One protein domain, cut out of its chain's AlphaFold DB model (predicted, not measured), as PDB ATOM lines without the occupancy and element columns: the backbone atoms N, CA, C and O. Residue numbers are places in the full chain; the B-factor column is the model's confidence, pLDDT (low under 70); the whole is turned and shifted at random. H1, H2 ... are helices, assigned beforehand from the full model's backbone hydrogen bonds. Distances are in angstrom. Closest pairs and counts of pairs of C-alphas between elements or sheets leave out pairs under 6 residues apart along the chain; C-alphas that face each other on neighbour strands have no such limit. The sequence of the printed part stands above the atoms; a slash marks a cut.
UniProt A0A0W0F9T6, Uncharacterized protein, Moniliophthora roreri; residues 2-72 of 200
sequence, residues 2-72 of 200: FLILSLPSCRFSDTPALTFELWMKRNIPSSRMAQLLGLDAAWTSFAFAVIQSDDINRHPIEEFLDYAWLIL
ATOM      1  N   PHE A   2     128.646 141.465 144.334       74.50
ATOM      2  CA  PHE A   2     128.147 141.537 142.947       74.50
ATOM      3  C   PHE A   2     127.106 142.652 142.702       74.50
ATOM      4  O   PHE A   2     127.291 143.463 141.806       74.50
ATOM      5  N   LEU A   3     126.097 142.782 143.574       78.25
ATOM      6  CA  LEU A   3     125.066 143.836 143.478       78.25
ATOM      7  C   LEU A   3     125.593 145.272 143.650       78.25
ATOM      8  O   LEU A   3     125.007 146.224 143.148       78.25
ATOM      9  N   ILE A   4     126.693 145.442 144.384       82.88
ATOM     10  CA  ILE A   4     127.336 146.754 144.531       82.88
ATOM     11  C   ILE A   4     128.107 147.064 143.248       82.88
ATOM     12  O   ILE A   4     128.037 148.173 142.739       82.88
ATOM     13  N   LEU A   5     128.791 146.067 142.681       84.00
ATOM     14  CA  LEU A   5     129.533 146.219 141.432       84.00
ATOM     15  C   LEU A   5     128.622 146.370 140.199       84.00
ATOM     16  O   LEU A   5     129.082 146.854 139.169       84.00
ATOM     17  N   SER A   6     127.336 146.004 140.290       85.69
ATOM     18  CA  SER A   6     126.352 146.272 139.234       85.69
ATOM     19  C   SER A   6     125.871 147.724 139.191       85.69
ATOM     20  O   SER A   6     125.344 148.139 138.158       85.69
ATOM     21  N   LEU A   7     126.075 148.516 140.255       87.38
ATOM     22  CA  LEU A   7     125.726 149.942 140.277       87.38
ATOM     23  C   LEU A   7     126.499 150.697 139.188       87.38
ATOM     24  O   LEU A   7     127.728 150.630 139.200       87.38
ATOM     25  N   PRO A   8     125.841 151.476 138.306       86.81
ATOM     26  CA  PRO A   8     126.524 152.208 137.237       86.81
ATOM     27  C   PRO A   8     127.686 153.087 137.723       86.81
ATOM     28  O   PRO A   8     128.725 153.149 137.078       86.81
ATOM     29  N   SER A   9     127.546 153.709 138.898       86.75
ATOM     30  CA  SER A   9     128.580 154.552 139.515       86.75
ATOM     31  C   SER A   9     129.773 153.780 140.091       86.75
ATOM     32  O   SER A   9     130.817 154.378 140.332       86.75
ATOM     33  N   CYS A  10     129.635 152.474 140.323       84.50
ATOM     34  CA  CYS A  10     130.698 151.610 140.840       84.50
ATOM     35  C   CYS A  10     131.410 150.809 139.737       84.50
ATOM     36  O   CYS A  10     132.333 150.051 140.042       84.50
ATOM     37  N   ARG A  11     130.994 150.955 138.472       85.94
ATOM     38  CA  ARG A  11     131.601 150.262 137.330       85.94
ATOM     39  C   ARG A  11     132.872 150.965 136.875       85.94
ATOM     40  O   ARG A  11     132.980 152.189 136.907       85.94
ATOM     41  N   PHE A  12     133.830 150.179 136.399       84.31
ATOM     42  CA  PHE A  12     135.016 150.722 135.747       84.31
ATOM     43  C   PHE A  12     134.659 151.246 134.351       84.31
ATOM     44  O   PHE A  12     133.753 150.721 133.701       84.31
ATOM     45  N   SER A  13     135.386 152.248 133.861       85.06
ATOM     46  CA  SER A  13     135.150 152.834 132.532       85.06
ATOM     47  C   SER A  13     135.377 151.855 131.375       85.06
ATOM     48  O   SER A  13     134.833 152.053 130.295       85.06
ATOM     49  N   ASP A  14     136.148 150.789 131.592       89.50
ATOM     50  CA  ASP A  14     136.449 149.749 130.606       89.50
ATOM     51  C   ASP A  14     135.505 148.537 130.675       89.50
ATOM     52  O   ASP A  14     135.656 147.603 129.893       89.50
ATOM     53  N   THR A  15     134.502 148.559 131.562       87.00
ATOM     54  CA  THR A  15     133.502 147.482 131.722       87.00
ATOM     55  C   THR A  15     132.869 147.007 130.400       87.00
ATOM     56  O   THR A  15     132.783 145.789 130.234       87.00
ATOM     57  N   PRO A  16     132.505 147.882 129.436       87.88
ATOM     58  CA  PRO A  16     131.922 147.449 128.157       87.88
ATOM     59  C   PRO A  16     132.832 146.542 127.315       87.88
ATOM     60  O   PRO A  16     132.363 145.769 126.486       87.88
ATOM     61  N   ALA A  17     134.151 146.623 127.516       90.38
ATOM     62  CA  ALA A  17     135.132 145.828 126.782       90.38
ATOM     63  C   ALA A  17     135.530 144.532 127.511       90.38
ATOM     64  O   ALA A  17     136.277 143.720 126.962       90.38
ATOM     65  N   LEU A  18     135.077 144.335 128.754       93.56
ATOM     66  CA  LEU A  18     135.467 143.188 129.566       93.56
ATOM     67  C   LEU A  18     134.540 141.996 129.333       93.56
ATOM     68  O   LEU A  18     133.315 142.104 129.326       93.56
ATOM     69  N   THR A  19     135.147 140.819 129.230       93.00
ATOM     70  CA  THR A  19     134.416 139.559 129.337       93.00
ATOM     71  C   THR A  19     134.142 139.226 130.800       93.00
ATOM     72  O   THR A  19     134.848 139.693 131.705       93.00
ATOM     73  N   PHE A  20     133.148 138.372 131.039       90.31
ATOM     74  CA  PHE A  20     132.832 137.856 132.367       90.31
ATOM     75  C   PHE A  20     134.068 137.280 133.074       90.31
ATOM     76  O   PHE A  20     134.343 137.626 134.220       90.31
ATOM     77  N   GLU A  21     134.866 136.463 132.381       90.12
ATOM     78  CA  GLU A  21     136.059 135.832 132.955       90.12
ATOM     79  C   GLU A  21     137.104 136.858 133.423       90.12
ATOM     80  O   GLU A  21     137.613 136.778 134.546       90.12
ATOM     81  N   LEU A  22     137.428 137.836 132.570       91.19
ATOM     82  CA  LEU A  22     138.405 138.875 132.893       91.19
ATOM     83  C   LEU A  22     137.930 139.728 134.067       91.19
ATOM     84  O   LEU A  22     138.708 140.043 134.971       91.19
ATOM     85  N   TRP A  23     136.641 140.055 134.085       91.56
ATOM     86  CA  TRP A  23     136.040 140.801 135.176       91.56
ATOM     87  C   TRP A  23     136.048 140.016 136.493       91.56
ATOM     88  O   TRP A  23     136.404 140.579 137.532       91.56
ATOM     89  N   MET A  24     135.740 138.715 136.460       88.75
ATOM     90  CA  MET A  24     135.779 137.843 137.636       88.75
ATOM     91  C   MET A  24     137.180 137.757 138.239       88.75
ATOM     92  O   MET A  24     137.319 137.865 139.457       88.75
ATOM     93  N   LYS A  25     138.215 137.618 137.397       88.38
ATOM     94  CA  LYS A  25     139.626 137.600 137.824       88.38
ATOM     95  C   LYS A  25     140.072 138.936 138.418       88.38
ATOM     96  O   LYS A  25     140.819 138.958 139.391       88.38
ATOM     97  N   ARG A  26     139.607 140.050 137.851       89.06
ATOM     98  CA  ARG A  26     139.970 141.401 138.300       89.06
ATOM     99  C   ARG A  26     139.356 141.771 139.648       89.06
ATOM    100  O   ARG A  26     139.997 142.467 140.427       89.06
ATOM    101  N   ASN A  27     138.129 141.332 139.915       88.19
ATOM    102  CA  ASN A  27     137.380 141.711 141.116       88.19
ATOM    103  C   ASN A  27     137.554 140.730 142.288       88.19
ATOM    104  O   ASN A  27     136.802 140.809 143.258       88.19
ATOM    105  N   ILE A  28     138.538 139.821 142.229       87.19
ATOM    106  CA  ILE A  28     138.846 138.928 143.353       87.19
ATOM    107  C   ILE A  28     139.265 139.780 144.564       87.19
ATOM    108  O   ILE A  28     140.234 140.540 144.465       87.19
ATOM    109  N   PRO A  29     138.589 139.649 145.720       85.50
ATOM    110  CA  PRO A  29     139.003 140.326 146.940       85.50
ATOM    111  C   PRO A  29     140.396 139.851 147.368       85.50
ATOM    112  O   PRO A  29     140.563 138.718 147.798       85.50
ATOM    113  N   SER A  30     141.411 140.705 147.253       85.94
ATOM    114  CA  SER A  30     142.813 140.328 147.506       85.94
ATOM    115  C   SER A  30     143.417 140.959 148.764       85.94
ATOM    116  O   SER A  30     144.573 140.703 149.100       85.94
ATOM    117  N   SER A  31     142.661 141.791 149.485       88.38
ATOM    118  CA  SER A  31     143.152 142.422 150.712       88.38
ATOM    119  C   SER A  31     143.258 141.410 151.858       88.38
ATOM    120  O   SER A  31     142.458 140.481 151.965       88.38
ATOM    121  N   ARG A  32     144.211 141.618 152.778       86.69
ATOM    122  CA  ARG A  32     144.399 140.738 153.951       86.69
ATOM    123  C   ARG A  32     143.135 140.603 154.805       86.69
ATOM    124  O   ARG A  32     142.860 139.531 155.325       86.69
ATOM    125  N   MET A  33     142.355 141.681 154.931       87.12
ATOM    126  CA  MET A  33     141.068 141.643 155.632       87.12
ATOM    127  C   MET A  33     140.033 140.800 154.882       87.12
ATOM    128  O   MET A  33     139.296 140.052 155.512       87.12
ATOM    129  N   ALA A  34     139.986 140.889 153.550       84.19
ATOM    130  CA  ALA A  34     139.070 140.085 152.749       84.19
ATOM    131  C   ALA A  34     139.405 138.589 152.821       84.19
ATOM    132  O   ALA A  34     138.491 137.779 152.943       84.19
ATOM    133  N   GLN A  35     140.695 138.247 152.824       86.94
ATOM    134  CA  GLN A  35     141.177 136.875 153.006       86.94
ATOM    135  C   GLN A  35     140.864 136.341 154.407       86.94
ATOM    136  O   GLN A  35     140.391 135.219 154.552       86.94
ATOM    137  N   LEU A  36     141.050 137.158 155.451       90.12
ATOM    138  CA  LEU A  36     140.690 136.781 156.822       90.12
ATOM    139  C   LEU A  36     139.184 136.499 156.966       90.12
ATOM    140  O   LEU A  36     138.790 135.610 157.713       90.12
ATOM    141  N   LEU A  37     138.350 137.250 156.241       90.12
ATOM    142  CA  LEU A  37     136.895 137.073 156.199       90.12
ATOM    143  C   LEU A  37     136.435 135.997 155.193       90.12
ATOM    144  O   LEU A  37     135.232 135.788 155.052       90.12
ATOM    145  N   GLY A  38     137.354 135.337 154.476       87.44
ATOM    146  CA  GLY A  38     137.044 134.308 153.475       87.44
ATOM    147  C   GLY A  38     136.285 134.815 152.243       87.44
ATOM    148  O   GLY A  38     135.628 134.034 151.550       87.44
ATOM    149  N   LEU A  39     136.326 136.122 151.963       86.19
ATOM    150  CA  LEU A  39     135.605 136.729 150.837       86.19
ATOM    151  C   LEU A  39     136.178 136.304 149.480       86.19
ATOM    152  O   LEU A  39     135.445 136.250 148.498       86.19
ATOM    153  N   ASP A  40     137.466 135.987 149.426       86.50
ATOM    154  CA  ASP A  40     138.157 135.421 148.267       86.50
ATOM    155  C   ASP A  40     137.678 133.997 147.951       86.50
ATOM    156  O   ASP A  40     137.352 133.685 146.800       86.50
ATOM    157  N   ALA A  41     137.549 133.149 148.974       85.62
ATOM    158  CA  ALA A  41     137.018 131.795 148.841       85.62
ATOM    159  C   ALA A  41     135.533 131.805 148.438       85.62
ATOM    160  O   ALA A  41     135.119 131.062 147.540       85.62
ATOM    161  N   ALA A  42     134.735 132.695 149.039       86.62
ATOM    162  CA  ALA A  42     133.332 132.890 148.677       86.62
ATOM    163  C   ALA A  42     133.176 133.416 147.239       86.62
ATOM    164  O   ALA A  42     132.325 132.933 146.493       86.62
ATOM    165  N   TRP A  43     134.026 134.359 146.820       87.69
ATOM    166  CA  TRP A  43     134.043 134.875 145.449       87.69
ATOM    167  C   TRP A  43     134.402 133.797 144.432       87.69
ATOM    168  O   TRP A  43     133.754 133.685 143.397       87.69
ATOM    169  N   THR A  44     135.397 132.971 144.745       84.06
ATOM    170  CA  THR A  44     135.819 131.860 143.885       84.06
ATOM    171  C   THR A  44     134.711 130.814 143.758       84.06
ATOM    172  O   THR A  44     134.418 130.359 142.657       84.06
ATOM    173  N   SER A  45     134.030 130.490 144.858       84.88
ATOM    174  CA  SER A  45     132.887 129.566 144.848       84.88
ATOM    175  C   SER A  45     131.717 130.114 144.023       84.88
ATOM    176  O   SER A  45     131.135 129.391 143.217       84.88
ATOM    177  N   PHE A  46     131.413 131.409 144.163       83.50
ATOM    178  CA  PHE A  46     130.439 132.099 143.316       83.50
ATOM    179  C   PHE A  46     130.847 132.056 141.837       83.50
ATOM    180  O   PHE A  46     130.019 131.742 140.985       83.50
ATOM    181  N   ALA A  47     132.126 132.305 141.535       79.69
ATOM    182  CA  ALA A  47     132.660 132.208 140.183       79.69
ATOM    183  C   ALA A  47     132.414 130.822 139.593       79.69
ATOM    184  O   ALA A  47     131.816 130.721 138.533       79.69
ATOM    185  N   PHE A  48     132.790 129.755 140.297       77.19
ATOM    186  CA  PHE A  48     132.567 128.389 139.825       77.19
ATOM    187  C   PHE A  48     131.087 128.049 139.627       77.19
ATOM    188  O   PHE A  48     130.752 127.356 138.673       77.19
ATOM    189  N   ALA A  49     130.195 128.549 140.485       75.62
ATOM    190  CA  ALA A  49     128.762 128.302 140.342       75.62
ATOM    191  C   ALA A  49     128.165 128.962 139.084       75.62
ATOM    192  O   ALA A  49     127.269 128.389 138.462       75.62
ATOM    193  N   VAL A  50     128.657 130.148 138.706       71.06
ATOM    194  CA  VAL A  50     128.173 130.919 137.544       71.06
ATOM    195  C   VAL A  50     128.901 130.535 136.249       71.06
ATOM    196  O   VAL A  50     128.294 130.522 135.177       71.06
ATOM    197  N   ILE A  51     130.187 130.184 136.332       64.88
ATOM    198  CA  ILE A  51     131.009 129.722 135.208       64.88
ATOM    199  C   ILE A  51     130.586 128.296 134.850       64.88
ATOM    200  O   ILE A  51     131.180 127.314 135.280       64.88
ATOM    201  N   GLN A  52     129.526 128.183 134.055       67.56
ATOM    202  CA  GLN A  52     129.015 126.889 133.597       67.56
ATOM    203  C   GLN A  52     129.310 126.614 132.119       67.56
ATOM    204  O   GLN A  52     129.127 125.493 131.651       67.56
ATOM    205  N   SER A  53     129.772 127.615 131.360       76.00
ATOM    206  CA  SER A  53     130.119 127.438 129.946       76.00
ATOM    207  C   SER A  53     131.142 128.459 129.444       76.00
ATOM    208  O   SER A  53     131.176 129.602 129.903       76.00
ATOM    209  N   ASP A  54     131.927 128.062 128.439       81.62
ATOM    210  CA  ASP A  54     132.872 128.946 127.736       81.62
ATOM    211  C   ASP A  54     132.193 130.178 127.122       81.62
ATOM    212  O   ASP A  54     132.814 131.235 126.997       81.62
ATOM    213  N   ASP A  55     130.917 130.061 126.752       81.88
ATOM    214  CA  ASP A  55     130.146 131.182 126.219       81.88
ATOM    215  C   ASP A  55     129.890 132.240 127.291       81.88
ATOM    216  O   ASP A  55     130.098 133.417 127.018       81.88
ATOM    217  N   ILE A  56     129.497 131.831 128.507       84.94
ATOM    218  CA  ILE A  56     129.306 132.749 129.642       84.94
ATOM    219  C   ILE A  56     130.624 133.460 129.957       84.94
ATOM    220  O   ILE A  56     130.635 134.676 130.107       84.94
ATOM    221  N   ASN A  57     131.744 132.730 129.969       87.50
ATOM    222  CA  ASN A  57     133.069 133.302 130.238       87.50
ATOM    223  C   ASN A  57     133.473 134.396 129.249       87.50
ATOM    224  O   ASN A  57     134.115 135.374 129.636       87.50
ATOM    225  N   ARG A  58     133.106 134.226 127.976       89.12
ATOM    226  CA  ARG A  58     133.407 135.167 126.888       89.12
ATOM    227  C   ARG A  58     132.329 136.228 126.693       89.12
ATOM    228  O   ARG A  58     132.528 137.129 125.882       89.12
ATOM    229  N   HIS A  59     131.206 136.121 127.395       88.88
ATOM    230  CA  HIS A  59     130.108 137.066 127.277       88.88
ATOM    231  C   HIS A  59     130.497 138.418 127.900       88.88
ATOM    232  O   HIS A  59     131.211 138.428 128.914       88.88
ATOM    233  N   PRO A  60     130.071 139.551 127.313       93.00
ATOM    234  CA  PRO A  60     130.304 140.868 127.892       93.00
ATOM    235  C   PRO A  60     129.748 140.949 129.315       93.00
ATOM    236  O   PRO A  60     128.591 140.613 129.566       93.00
ATOM    237  N   ILE A  61     130.568 141.397 130.271       92.06
ATOM    238  CA  ILE A  61     130.120 141.513 131.667       92.06
ATOM    239  C   ILE A  61     129.043 142.590 131.836       92.06
ATOM    240  O   ILE A  61     128.200 142.489 132.726       92.06
ATOM    241  N   GLU A  62     129.068 143.611 130.980       92.94
ATOM    242  CA  GLU A  62     128.130 144.728 131.018       92.94
ATOM    243  C   GLU A  62     126.673 144.256 130.993       92.94
ATOM    244  O   GLU A  62     125.895 144.686 131.840       92.94
ATOM    245  N   GLU A  63     126.338 143.287 130.136       90.19
ATOM    246  CA  GLU A  63     124.983 142.732 130.038       90.19
ATOM    247  C   GLU A  63     124.525 142.098 131.364       90.19
ATOM    248  O   GLU A  63     123.392 142.309 131.806       90.19
ATOM    249  N   PHE A  64     125.413 141.374 132.058       89.88
ATOM    250  CA  PHE A  64     125.101 140.792 133.366       89.88
ATOM    251  C   PHE A  64     124.907 141.857 134.450       89.88
ATOM    252  O   PHE A  64     124.022 141.720 135.296       89.88
ATOM    253  N   LEU A  65     125.737 142.903 134.449       91.25
ATOM    254  CA  LEU A  65     125.656 143.983 135.433       91.25
ATOM    255  C   LEU A  65     124.419 144.851 135.207       91.25
ATOM    256  O   LEU A  65     123.782 145.254 136.181       91.25
ATOM    257  N   ASP A  66     124.055 145.111 133.954       91.12
ATOM    258  CA  ASP A  66     122.817 145.802 133.602       91.12
ATOM    259  C   ASP A  66     121.600 144.997 133.999       91.12
ATOM    260  O   ASP A  66     120.721 145.531 134.672       91.12
ATOM    261  N   TYR A  67     121.577 143.705 133.673       88.25
ATOM    262  CA  TYR A  67     120.502 142.829 134.107       88.25
ATOM    263  C   TYR A  67     120.357 142.851 135.634       88.25
ATOM    264  O   TYR A  67     119.276 143.142 136.140       88.25
ATOM    265  N   ALA A  68     121.448 142.634 136.376       88.75
ATOM    266  CA  ALA A  68     121.437 142.626 137.839       88.75
ATOM    267  C   ALA A  68     120.982 143.959 138.451       88.75
ATOM    268  O   ALA A  68     120.272 143.963 139.456       88.75
ATOM    269  N   TRP A  69     121.372 145.085 137.850       90.06
ATOM    270  CA  TRP A  69     120.957 146.413 138.291       90.06
ATOM    271  C   TRP A  69     119.478 146.683 138.004       90.06
ATOM    272  O   TRP A  69     118.751 147.109 138.897       90.06
ATOM    273  N   LEU A  70     119.021 146.402 136.782       88.31
ATOM    274  CA  LEU A  70     117.653 146.685 136.340       88.31
ATOM    275  C   LEU A  70     116.606 145.837 137.065       88.31
ATOM    276  O   LEU A  70     115.464 146.269 137.206       88.31
ATOM    277  N   ILE A  71     116.976 144.643 137.532       85.56
ATOM    278  CA  ILE A  71     116.077 143.783 138.311       85.56
ATOM    279  C   ILE A  71     116.148 144.043 139.820       85.56
ATOM    280  O   ILE A  71     115.330 143.508 140.572       85.56
ATOM    281  N   LEU A  72     117.119 144.823 140.307       85.00
ATOM    282  CA  LEU A  72     117.275 145.028 141.741       85.00
ATOM    283  C   LEU A  72     116.075 145.804 142.298       85.00
ATOM    284  O   LEU A  72     115.778 146.919 141.881       85.00
TER     285      LEU A  72
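What this domain is: This is residues 2 to 72 of the 200 residues of an uncharacterized protein of Moniliophthora roreri (UniProt A0A0W0F9T6). What shape does the model show? The longest helix, H4, and the shorter H2 run side by side in opposite ways as a loose pair, with little H3 in the turn at one end and little H5 at the other, where it packs on H2. From there H6 leads away at about a right angle to H2, and the long link from H1 loops back to H2. How is it made up? The printed part has 71 residues, with six named helices in the order H1 to H6 and no named strand; its class is all helix. It is compact, with a radius of gyration of the C-alphas of 12.3 A and spans of 31 by 29 by 22 A.

How they stand to each other: What is near the longest helix? H4, residues 39 to 50, is close to but not clearly touching H2, residues 20 to 26; their closest C-alphas, of Met 24 and Ala 47, are 6.9 A apart. They run opposite ways at a shallow tilt of 10 degrees. H3, residues 32 to 36, is close to but not clearly touching H4, the closest C-alphas being those of Ala 34 and Asp 40, 6.5 A apart. What comes further out? H5, residues 54 to 58, touches H2, with the C-alphas of Glu 21 and Asn 57 closest at 4.8 A. H6, residues 61 to 70, is about perpendicular to H2 at 86 degrees and close but not clearly touching, with the C-alphas of Phe 20 and Ile 61 closest at 4.6 A. H1, residues 2 to 5, only just touches H6, with 3 pairs of C-alphas within 8 A, the closest being those of Leu 3 and Ala 68, 6.8 A apart. How do the backbones run? In H2, H3, H4, H5 and H6 every O i to N i+4 pair is within hydrogen-bond range; H1 is too short for such a pair. Which parts stay apart? Among them are H4 and H6, and H1 and H3; H4 and H5 are only just apart, closest at 8.2 A.

Where its parts are: Where does H4 lie? It measures 16.3 A from C-alpha 39 at (135.605, 136.729, 150.837) to C-alpha 50 at (128.173, 130.919, 137.544). How long are the others? H6 measures 14.3 A and ends with C-alpha 70 at (117.653, 146.685, 136.340). H2 measures 9.9 A, H5 6.3 A, H3 6.1 A and H1 5.1 A.

The domain as a whole: How far does it reach? The two C-alphas farthest apart, those of Met 33 and Asp 55, are 33.1 A apart. Which link is long? Residues 6 to 19 form the long link from H1 to H2, and the other links are tight. Is there a cut or low confidence? The printed part has no cut, and its mean pLDDT is 85.9, with residues 51 to 52 under 70.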